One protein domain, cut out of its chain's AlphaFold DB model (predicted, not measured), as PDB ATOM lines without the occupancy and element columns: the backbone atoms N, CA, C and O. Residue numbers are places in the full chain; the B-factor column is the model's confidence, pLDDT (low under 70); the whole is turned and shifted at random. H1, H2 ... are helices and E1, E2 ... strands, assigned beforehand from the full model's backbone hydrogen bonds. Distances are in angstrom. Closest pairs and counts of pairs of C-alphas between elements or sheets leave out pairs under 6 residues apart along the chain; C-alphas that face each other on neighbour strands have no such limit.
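AT A GLANCE: This is residues 4 to 78 of the 138 residues of an uncharacterized protein of Chishuiella changwenlii (UniProt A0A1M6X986). Picture a loose rod with two lobes: one holds H1, H2, H3 and E1, the other a two-stranded antiparallel ribbon, E2 and E3, with H4 and the long link 60 to 72 beyond it. H3 runs from E1 at one end of the rod to the ribbon and passes straight into E2. The 75 printed residues have four named helices and three strands, in the order H1 H2 E1 H3 E2 H4 E3, a mixed class. The radius of gyration of the C-alphas is 14.9 A, and the spans are 42 by 19 by 18 A.

HOW THE PARTS SIT: Look first at E2, residues 47 to 51, and E3, residues 73 to 77, antiparallel at 146 degrees; N 48 and O 76 are 2.9 A apart, N 74 and O 50 3.0 A, both within hydrogen-bond range. H3, residues 34 to 46, comes closest to E3 at the C-alphas of Thr 46 and Asn 77, 5.9 A apart. With its residues 40 to 44 alone H3 touches H2, residues 15 to 23, at a steep tilt of 65 degrees, opposite ways; the closest C-alphas, of Leu 20 and Leu 40, are 7.0 A apart. H1, residues 8 to 13, and H2 only just touch, with 3 pairs of C-alphas within 8 A, and only at the corner; the closest C-alphas, of Val 11 and Ala 18, are 5.1 A apart. E1, residues 31 to 33, pairs with no named strand, but residues 4 to 5 pair antiparallel with its residues 31 to 32. H4, residues 54 to 59, touches no helix. In H1, H2, H3 and H4 every O i to N i+4 pair is within hydrogen-bond range.

IN THESE COORDINATES: Find C-alpha 8 at (-34.116, -34.887, 121.818), where H1 begins. H3 starts at C-alpha 34, (-21.132, -45.274, 120.777), and measures 18.2 A. H2, E2 and E3 each measure 12.8 A; E3 ends at C-alpha 77, (-11.864, -28.446, 108.959).

THE WHOLE: The C-alphas of Ser 5 and Asp 58, the two farthest apart, are 42.6 A apart. The printed part has no cut; the link from H4 to E3 is long. Confidence is under 70 at residues 60 to 61, 66 and 76 to 78.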
ATOM      1  N   VAL A   4     -26.114 -46.230 121.866       86.31
ATOM      2  CA  VAL A   4     -26.660 -45.021 122.483       86.31
ATOM      3  C   VAL A   4     -27.865 -44.537 121.696       86.31
ATOM      4  O   VAL A   4     -27.953 -44.711 120.483       86.31
ATOM      5  N   SER A   5     -28.841 -43.974 122.403       88.50
ATOM      6  CA  SER A   5     -30.038 -43.412 121.774       88.50
ATOM      7  C   SER A   5     -29.850 -41.912 121.592       88.50
ATOM      8  O   SER A   5     -29.551 -41.212 122.560       88.50
ATOM      9  N   ILE A   6     -30.067 -41.414 120.377       89.94
ATOM     10  CA  ILE A   6     -30.070 -39.978 120.093       89.94
ATOM     11  C   ILE A   6     -31.331 -39.378 120.707       89.94
ATOM     12  O   ILE A   6     -32.423 -39.467 120.152       89.94
ATOM     13  N   THR A   7     -31.201 -38.808 121.901       88.44
ATOM     14  CA  THR A   7     -32.331 -38.177 122.589       88.44
ATOM     15  C   THR A   7     -32.553 -36.763 122.075       88.44
ATOM     16  O   THR A   7     -31.618 -36.082 121.661       88.44
ATOM     17  N   LYS A   8     -33.795 -36.278 122.160       86.69
ATOM     18  CA  LYS A   8     -34.116 -34.887 121.818       86.69
ATOM     19  C   LYS A   8     -33.273 -33.897 122.632       86.69
ATOM     20  O   LYS A   8     -32.714 -32.967 122.070       86.69
ATOM     21  N   THR A   9     -33.083 -34.177 123.921       86.56
ATOM     22  CA  THR A   9     -32.261 -33.361 124.824       86.56
ATOM     23  C   THR A   9     -30.795 -33.288 124.395       86.56
ATOM     24  O   THR A   9     -30.178 -32.236 124.543       86.56
ATOM     25  N   LEU A  10     -30.226 -34.377 123.864       84.06
ATOM     26  CA  LEU A  10     -28.855 -34.384 123.345       84.06
ATOM     27  C   LEU A  10     -28.708 -33.402 122.176       84.06
ATOM     28  O   LEU A  10     -27.760 -32.623 122.144       84.06
ATOM     29  N   VAL A  11     -29.678 -33.426 121.264       84.88
ATOM     30  CA  VAL A  11     -29.722 -32.589 120.061       84.88
ATOM     31  C   VAL A  11     -30.012 -31.124 120.405       84.88
ATOM     32  O   VAL A  11     -29.357 -30.231 119.883       84.88
ATOM     33  N   GLU A  12     -30.915 -30.861 121.351       85.25
ATOM     34  CA  GLU A  12     -31.224 -29.501 121.826       85.25
ATOM     35  C   GLU A  12     -30.039 -28.843 122.547       85.25
ATOM     36  O   GLU A  12     -29.825 -27.641 122.415       85.25
ATOM     37  N   LYS A  13     -29.247 -29.620 123.297       85.06
ATOM     38  CA  LYS A  13     -28.038 -29.115 123.966       85.06
ATOM     39  C   LYS A  13     -26.852 -28.930 123.020       85.06
ATOM     40  O   LYS A  13     -25.917 -28.222 123.378       85.06
ATOM     41  N   ASN A  14     -26.878 -29.561 121.847       82.31
ATOM     42  CA  ASN A  14     -25.782 -29.555 120.882       82.31
ATOM     43  C   ASN A  14     -26.330 -29.236 119.480       82.31
ATOM     44  O   ASN A  14     -26.463 -30.141 118.654       82.31
ATOM     45  N   PRO A  15     -26.645 -27.962 119.180       81.06
ATOM     46  CA  PRO A  15     -27.239 -27.581 117.897       81.06
ATOM     47  C   PRO A  15     -26.356 -27.957 116.697       81.06
ATOM     48  O   PRO A  15     -26.870 -28.390 115.674       81.06
ATOM     49  N   GLN A  16     -25.030 -27.903 116.838       81.38
ATOM     50  CA  GLN A  16     -24.111 -28.326 115.776       81.38
ATOM     51  C   GLN A  16     -24.130 -29.847 115.545       81.38
ATOM     52  O   GLN A  16     -24.012 -30.312 114.411       81.38
ATOM     53  N   LEU A  17     -24.333 -30.638 116.608       84.94
ATOM     54  CA  LEU A  17     -24.528 -32.085 116.490       84.94
ATOM     55  C   LEU A  17     -25.837 -32.396 115.760       84.94
ATOM     56  O   LEU A  17     -25.885 -33.350 114.991       84.94
ATOM     57  N   ALA A  18     -26.879 -31.585 115.963       84.00
ATOM     58  CA  ALA A  18     -28.146 -31.715 115.247       84.00
ATOM     59  C   ALA A  18     -27.961 -31.635 113.728       84.00
ATOM     60  O   ALA A  18     -28.514 -32.454 112.995       84.00
ATOM     61  N   GLU A  19     -27.158 -30.674 113.270       82.19
ATOM     62  CA  GLU A  19     -26.853 -30.499 111.852       82.19
ATOM     63  C   GLU A  19     -26.067 -31.689 111.299       82.19
ATOM     64  O   GLU A  19     -26.461 -32.242 110.280       82.19
ATOM     65  N   LEU A  20     -25.020 -32.148 111.998       84.31
ATOM     66  CA  LEU A  20     -24.248 -33.321 111.562       84.31
ATOM     67  C   LEU A  20     -25.093 -34.596 111.505       84.31
ATOM     68  O   LEU A  20     -24.957 -35.398 110.581       84.31
ATOM     69  N   LEU A  21     -25.965 -34.799 112.493       87.00
ATOM     70  CA  LEU A  21     -26.897 -35.921 112.502       87.00
ATOM     71  C   LEU A  21     -27.834 -35.844 111.290       87.00
ATOM     72  O   LEU A  21     -28.049 -36.860 110.630       87.00
ATOM     73  N   ALA A  22     -28.334 -34.651 110.950       84.25
ATOM     74  CA  ALA A  22     -29.154 -34.441 109.761       84.25
ATOM     75  C   ALA A  22     -28.375 -34.710 108.459       84.25
ATOM     76  O   ALA A  22     -28.880 -35.425 107.596       84.25
ATOM     77  N   GLU A  23     -27.129 -34.235 108.344       81.50
ATOM     78  CA  GLU A  23     -26.240 -34.516 107.202       81.50
ATOM     79  C   GLU A  23     -25.997 -36.023 107.015       81.50
ATOM     80  O   GLU A  23     -25.927 -36.527 105.893       81.50
ATOM     81  N   LYS A  24     -25.913 -36.768 108.121       82.31
ATOM     82  CA  LYS A  24     -25.728 -38.226 108.138       82.31
ATOM     83  C   LYS A  24     -27.040 -39.015 108.054       82.31
ATOM     84  O   LYS A  24     -26.998 -40.241 108.102       82.31
ATOM     85  N   ASN A  25     -28.187 -38.349 107.890       85.12
ATOM     86  CA  ASN A  25     -29.527 -38.951 107.883       85.12
ATOM     87  C   ASN A  25     -29.878 -39.737 109.167       85.12
ATOM     88  O   ASN A  25     -30.633 -40.711 109.132       85.12
ATOM     89  N   ILE A  26     -29.355 -39.314 110.320       84.62
ATOM     90  CA  ILE A  26     -29.622 -39.923 111.627       84.62
ATOM     91  C   ILE A  26     -30.743 -39.147 112.326       84.62
ATOM     92  O   ILE A  26     -30.570 -38.011 112.763       84.62
ATOM     93  N   ALA A  27     -31.910 -39.776 112.469       85.25
ATOM     94  CA  ALA A  27     -33.065 -39.158 113.119       85.25
ATOM     95  C   ALA A  27     -32.976 -39.183 114.656       85.25
ATOM     96  O   ALA A  27     -32.460 -40.129 115.257       85.25
ATOM     97  N   VAL A  28     -33.593 -38.194 115.306       85.81
ATOM     98  CA  VAL A  28     -33.821 -38.205 116.761       85.81
ATOM     99  C   VAL A  28     -34.661 -39.428 117.142       85.81
ATOM    100  O   VAL A  28     -35.673 -39.718 116.511       85.81
ATOM    101  N   GLY A  29     -34.245 -40.151 118.180       84.75
ATOM    102  CA  GLY A  29     -34.829 -41.427 118.600       84.75
ATOM    103  C   GLY A  29     -34.132 -42.656 118.006       84.75
ATOM    104  O   GLY A  29     -34.377 -43.770 118.470       84.75
ATOM    105  N   SER A  30     -33.229 -42.469 117.036       87.19
ATOM    106  CA  SER A  30     -32.402 -43.549 116.486       87.19
ATOM    107  C   SER A  30     -31.402 -44.070 117.517       87.19
ATOM    108  O   SER A  30     -30.911 -43.324 118.370       87.19
ATOM    109  N   LYS A  31     -31.078 -45.363 117.417       90.44
ATOM    110  CA  LYS A  31     -29.987 -45.986 118.171       90.44
ATOM    111  C   LYS A  31     -28.782 -46.146 117.261       90.44
ATOM    112  O   LYS A  31     -28.870 -46.896 116.294       90.44
ATOM    113  N   ILE A  32     -27.690 -45.487 117.616       86.38
ATOM    114  CA  ILE A  32     -26.402 -45.594 116.928       86.38
ATOM    115  C   ILE A  32     -25.378 -46.247 117.854       86.38
ATOM    116  O   ILE A  32     -25.612 -46.388 119.062       86.38
ATOM    117  N   GLU A  33     -24.262 -46.700 117.308       88.88
ATOM    118  CA  GLU A  33     -23.144 -47.169 118.116       88.88
ATOM    119  C   GLU A  33     -22.463 -45.999 118.837       88.88
ATOM    120  O   GLU A  33     -22.430 -44.872 118.347       88.88
ATOM    121  N   GLN A  34     -21.907 -46.262 120.021       83.25
ATOM    122  CA  GLN A  34     -21.132 -45.274 120.777       83.25
ATOM    123  C   GLN A  34     -20.000 -44.696 119.913       83.25
ATOM    124  O   GLN A  34     -19.820 -43.488 119.885       83.25
ATOM    125  N   SER A  35     -19.316 -45.549 119.146       84.00
ATOM    126  CA  SER A  35     -18.240 -45.144 118.239       84.00
ATOM    127  C   SER A  35     -18.716 -44.202 117.132       84.00
ATOM    128  O   SER A  35     -18.005 -43.260 116.808       84.00
ATOM    129  N   GLU A  36     -19.928 -44.395 116.598       86.12
ATOM    130  CA  GLU A  36     -20.514 -43.463 115.626       86.12
ATOM    131  C   GLU A  36     -20.790 -42.101 116.275       86.12
ATOM    132  O   GLU A  36     -20.538 -41.062 115.673       86.12
ATOM    133  N   LEU A  37     -21.278 -42.087 117.521       86.38
ATOM    134  CA  LEU A  37     -21.487 -40.840 118.256       86.38
ATOM    135  C   LEU A  37     -20.160 -40.122 118.544       86.38
ATOM    136  O   LEU A  37     -20.075 -38.909 118.359       86.38
ATOM    137  N   ASP A  38     -19.133 -40.863 118.960       84.19
ATOM    138  CA  ASP A  38     -17.794 -40.327 119.220       84.19
ATOM    139  C   ASP A  38     -17.162 -39.755 117.939       84.19
ATOM    140  O   ASP A  38     -16.542 -38.694 117.978       84.19
ATOM    141  N   GLU A  39     -17.365 -40.392 116.782       85.38
ATOM    142  CA  GLU A  39     -16.931 -39.851 115.488       85.38
ATOM    143  C   GLU A  39     -17.619 -38.525 115.150       85.38
ATOM    144  O   GLU A  39     -16.959 -37.597 114.684       85.38
ATOM    145  N   LEU A  40     -18.924 -38.400 115.407       86.50
ATOM    146  CA  LEU A  40     -19.645 -37.143 115.194       86.50
ATOM    147  C   LEU A  40     -19.117 -36.032 116.104       86.50
ATOM    148  O   LEU A  40     -18.921 -34.910 115.640       86.50
ATOM    149  N   TYR A  41     -18.837 -36.340 117.372       84.50
ATOM    150  CA  TYR A  41     -18.206 -35.387 118.286       84.50
ATOM    151  C   TYR A  41     -16.803 -35.003 117.832       84.50
ATOM    152  O   TYR A  41     -16.491 -33.819 117.785       84.50
ATOM    153  N   LYS A  42     -16.000 -35.968 117.383       82.19
ATOM    154  CA  LYS A  42     -14.676 -35.698 116.824       82.19
ATOM    155  C   LYS A  42     -14.754 -34.778 115.607       82.19
ATOM    156  O   LYS A  42     -13.919 -33.888 115.462       82.19
ATOM    157  N   ILE A  43     -15.751 -34.955 114.735       82.56
ATOM    158  CA  ILE A  43     -15.998 -34.030 113.620       82.56
ATOM    159  C   ILE A  43     -16.315 -32.630 114.160       82.56
ATOM    160  O   ILE A  43     -15.726 -31.672 113.679       82.56
ATOM    161  N   LEU A  44     -17.159 -32.478 115.184       81.12
ATOM    162  CA  LEU A  44     -17.422 -31.165 115.804       81.12
ATOM    163  C   LEU A  44     -16.195 -30.532 116.464       81.12
ATOM    164  O   LEU A  44     -16.069 -29.316 116.468       81.12
ATOM    165  N   GLU A  45     -15.297 -31.333 117.026       77.38
ATOM    166  CA  GLU A  45     -14.061 -30.837 117.638       77.38
ATOM    167  C   GLU A  45     -13.023 -30.413 116.589       77.38
ATOM    168  O   GLU A  45     -12.239 -29.491 116.816       77.38
ATOM    169  N   THR A  46     -13.013 -31.081 115.433       74.94
ATOM    170  CA  THR A  46     -12.036 -30.863 114.351       74.94
ATOM    171  C   THR A  46     -12.538 -29.955 113.237       74.94
ATOM    172  O   THR A  46     -11.752 -29.533 112.387       74.94
ATOM    173  N   THR A  47     -13.828 -29.630 113.224       72.44
ATOM    174  CA  THR A  47     -14.442 -28.744 112.236       72.44
ATOM    175  C   THR A  47     -15.077 -27.556 112.927       72.44
ATOM    176  O   THR A  47     -15.633 -27.667 114.015       72.44
ATOM    177  N   GLU A  48     -15.006 -26.400 112.287       75.94
ATOM    178  CA  GLU A  48     -15.702 -25.205 112.737       75.94
ATOM    179  C   GLU A  48     -16.601 -24.674 111.626       75.94
ATOM    180  O   GLU A  48     -16.319 -24.805 110.432       75.94
ATOM    181  N   LEU A  49     -17.739 -24.120 112.041       75.00
ATOM    182  CA  LEU A  49     -18.602 -23.370 111.144       75.00
ATOM    183  C   LEU A  49     -17.983 -21.991 110.980       75.00
ATOM    184  O   LEU A  49     -17.970 -21.210 111.933       75.00
ATOM    185  N   ILE A  50     -17.480 -21.711 109.785       75.50
ATOM    186  CA  ILE A  50     -16.935 -20.400 109.451       75.50
ATOM    187  C   ILE A  50     -17.759 -19.775 108.341       75.50
ATOM    188  O   ILE A  50     -18.211 -20.447 107.410       75.50
ATOM    189  N   GLU A  51     -17.957 -18.469 108.457       80.25
ATOM    190  CA  GLU A  51     -18.465 -17.661 107.363       80.25
ATOM    191  C   GLU A  51     -17.311 -17.405 106.395       80.25
ATOM    192  O   GLU A  51     -16.262 -16.880 106.780       80.25
ATOM    193  N   LEU A  52     -17.478 -17.811 105.139       80.06
ATOM    194  CA  LEU A  52     -16.452 -17.614 104.131       80.06
ATOM    195  C   LEU A  52     -16.293 -16.126 103.833       80.06
ATOM    196  O   LEU A  52     -17.111 -15.525 103.145       80.06
ATOM    197  N   THR A  53     -15.213 -15.526 104.312       81.25
ATOM    198  CA  THR A  53     -14.855 -14.147 103.961       81.25
ATOM    199  C   THR A  53     -13.978 -14.104 102.711       81.25
ATOM    200  O   THR A  53     -13.427 -15.120 102.282       81.25
ATOM    201  N   GLN A  54     -13.795 -12.911 102.142       79.19
ATOM    202  CA  GLN A  54     -12.871 -12.695 101.024       79.19
ATOM    203  C   GLN A  54     -11.454 -13.214 101.341       79.19
ATOM    204  O   GLN A  54     -10.849 -13.873 100.502       79.19
ATOM    205  N   GLU A  55     -10.985 -13.048 102.585       77.38
ATOM    206  CA  GLU A  55      -9.688 -13.569 103.048       77.38
ATOM    207  C   GLU A  55      -9.579 -15.098 102.935       77.38
ATOM    208  O   GLU A  55      -8.504 -15.624 102.650       77.38
ATOM    209  N   HIS A  56     -10.685 -15.834 103.107       77.00
ATOM    210  CA  HIS A  56     -10.700 -17.289 102.929       77.00
ATOM    211  C   HIS A  56     -10.552 -17.674 101.456       77.00
ATOM    212  O   HIS A  56      -9.814 -18.607 101.140       77.00
ATOM    213  N   PHE A  57     -11.211 -16.943 100.554       77.19
ATOM    214  CA  PHE A  57     -11.077 -17.142  99.108       77.19
ATOM    215  C   PHE A  57      -9.678 -16.778  98.602       77.19
ATOM    216  O   PHE A  57      -9.145 -17.486  97.748       77.19
ATOM    217  N   ASP A  58      -9.060 -15.739  99.170       76.19
ATOM    218  CA  ASP A  58      -7.682 -15.351  98.862       76.19
ATOM    219  C   ASP A  58      -6.668 -16.388  99.388       76.19
ATOM    220  O   ASP A  58      -5.688 -16.704  98.710       76.19
ATOM    221  N   ALA A  59      -6.913 -16.973 100.568       73.56
ATOM    222  CA  ALA A  59      -6.063 -18.010 101.158       73.56
ATOM    223  C   ALA A  59      -6.244 -19.402 100.519       73.56
ATOM    224  O   ALA A  59      -5.315 -20.213 100.518       73.56
ATOM    225  N   GLN A  60      -7.433 -19.704  99.990       66.81
ATOM    226  CA  GLN A  60      -7.757 -20.959  99.314       66.81
ATOM    227  C   GLN A  60      -8.425 -20.683  97.958       66.81
ATOM    228  O   GLN A  60      -9.653 -20.746  97.842       66.81
ATOM    229  N   PRO A  61      -7.633 -20.504  96.881       63.72
ATOM    230  CA  PRO A  61      -8.157 -20.197  95.545       63.72
ATOM    231  C   PRO A  61      -9.040 -21.311  94.942       63.72
ATOM    232  O   PRO A  61      -9.640 -21.132  93.885       63.72
ATOM    233  N   GLY A  62      -9.153 -22.469  95.606       71.19
ATOM    234  CA  GLY A  62     -10.037 -23.573  95.224       71.19
ATOM    235  C   GLY A  62     -11.474 -23.486  95.756       71.19
ATOM    236  O   GLY A  62     -12.290 -24.320  95.367       71.19
ATOM    237  N   LEU A  63     -11.812 -22.524  96.625       71.75
ATOM    238  CA  LEU A  63     -13.165 -22.414  97.197       71.75
ATOM    239  C   LEU A  63     -14.211 -22.024  96.142       71.75
ATOM    240  O   LEU A  63     -15.263 -22.658  96.061       71.75
ATOM    241  N   ALA A  64     -13.887 -21.081  95.254       70.62
ATOM    242  CA  ALA A  64     -14.769 -20.688  94.150       70.62
ATOM    243  C   ALA A  64     -15.004 -21.836  93.152       70.62
ATOM    244  O   ALA A  64     -16.115 -22.040  92.670       70.62
ATOM    245  N   ALA A  65     -13.976 -22.652  92.894       72.81
ATOM    246  CA  ALA A  65     -14.088 -23.824  92.025       72.81
ATOM    247  C   ALA A  65     -14.973 -24.936  92.621       72.81
ATOM    248  O   ALA A  65     -15.480 -25.780  91.885       72.81
ATOM    249  N   LYS A  66     -15.184 -24.928  93.945       69.44
ATOM    250  CA  LYS A  66     -16.111 -25.824  94.650       69.44
ATOM    251  C   LYS A  66     -17.556 -25.307  94.680       69.44
ATOM    252  O   LYS A  66     -18.401 -25.956  95.288       69.44
ATOM    253  N   GLY A  67     -17.843 -24.180  94.021       76.81
ATOM    254  CA  GLY A  67     -19.180 -23.582  93.981       76.81
ATOM    255  C   GLY A  67     -19.599 -22.928  95.299       76.81
ATOM    256  O   GLY A  67     -20.790 -22.856  95.577       76.81
ATOM    257  N   LEU A  68     -18.633 -22.507  96.119       79.94
ATOM    258  CA  LEU A  68     -18.877 -21.783  97.365       79.94
ATOM    259  C   LEU A  68     -18.859 -20.272  97.115       79.94
ATOM    260  O   LEU A  68     -18.114 -19.801  96.252       79.94
ATOM    261  N   GLU A  69     -19.624 -19.519  97.905       79.00
ATOM    262  CA  GLU A  69     -19.737 -18.058  97.795       79.00
ATOM    263  C   GLU A  69     -19.259 -17.331  99.064       79.00
ATOM    264  O   GLU A  69     -19.297 -17.868 100.173       79.00
ATOM    265  N   VAL A  70     -18.793 -16.087  98.908       79.56
ATOM    266  CA  VAL A  70     -18.435 -15.213 100.039       79.56
ATOM    267  C   VAL A  70     -19.702 -14.892 100.843       79.56
ATOM    268  O   VAL A  70     -20.727 -14.530 100.272       79.56
ATOM    269  N   GLY A  71     -19.633 -15.025 102.167       75.56
ATOM    270  CA  GLY A  71     -20.760 -14.900 103.096       75.56
ATOM    271  C   GLY A  71     -21.500 -16.217 103.359       75.56
ATOM    272  O   GLY A  71     -22.415 -16.252 104.178       75.56
ATOM    273  N   GLN A  72     -21.119 -17.315 102.697       78.06
ATOM    274  CA  GLN A  72     -21.691 -18.628 102.970       78.06
ATOM    275  C   GLN A  72     -21.091 -19.221 104.250       78.06
ATOM    276  O   GLN A  72     -19.873 -19.245 104.424       78.06
ATOM    277  N   ILE A  73     -21.944 -19.749 105.129       77.38
ATOM    278  CA  ILE A  73     -21.504 -20.515 106.299       77.38
ATOM    279  C   ILE A  73     -21.228 -21.943 105.846       77.38
ATOM    280  O   ILE A  73     -22.120 -22.633 105.350       77.38
ATOM    281  N   VAL A  74     -19.990 -22.389 106.023       74.38
ATOM    282  CA  VAL A  74     -19.579 -23.756 105.707       74.38
ATOM    283  C   VAL A  74     -18.862 -24.381 106.889       74.38
ATOM    284  O   VAL A  74     -18.182 -23.712 107.667       74.38
ATOM    285  N   ARG A  75     -19.001 -25.699 107.010       73.31
ATOM    286  CA  ARG A  75     -18.241 -26.497 107.964       73.31
ATOM    287  C   ARG A  75     -16.885 -26.791 107.332       73.31
ATOM    288  O   ARG A  75     -16.783 -27.604 106.415       73.31
ATOM    289  N   LEU A  76     -15.863 -26.068 107.769       69.94
ATOM    290  CA  LEU A  76     -14.493 -26.296 107.337       69.94
ATOM    291  C   LEU A  76     -13.746 -27.031 108.433       69.94
ATOM    292  O   LEU A  76     -13.981 -26.822 109.624       69.94
ATOM    293  N   ASN A  77     -12.834 -27.908 108.022       65.56
ATOM    294  CA  ASN A  77     -11.864 -28.446 108.959       65.56
ATOM    295  C   ASN A  77     -11.152 -27.247 109.566       65.56
ATOM    296  O   ASN A  77     -10.608 -26.412 108.833       65.56
ATOM    297  N   LYS A  78     -11.175 -27.171 110.895       63.84
ATOM    298  CA  LYS A  78     -10.317 -26.256 111.624       63.84
ATOM    299  C   LYS A  78      -8.923 -26.447 111.049       63.84
ATOM    300  O   LYS A  78      -8.540 -27.587 110.763       63.84
TER     301      LYS A  78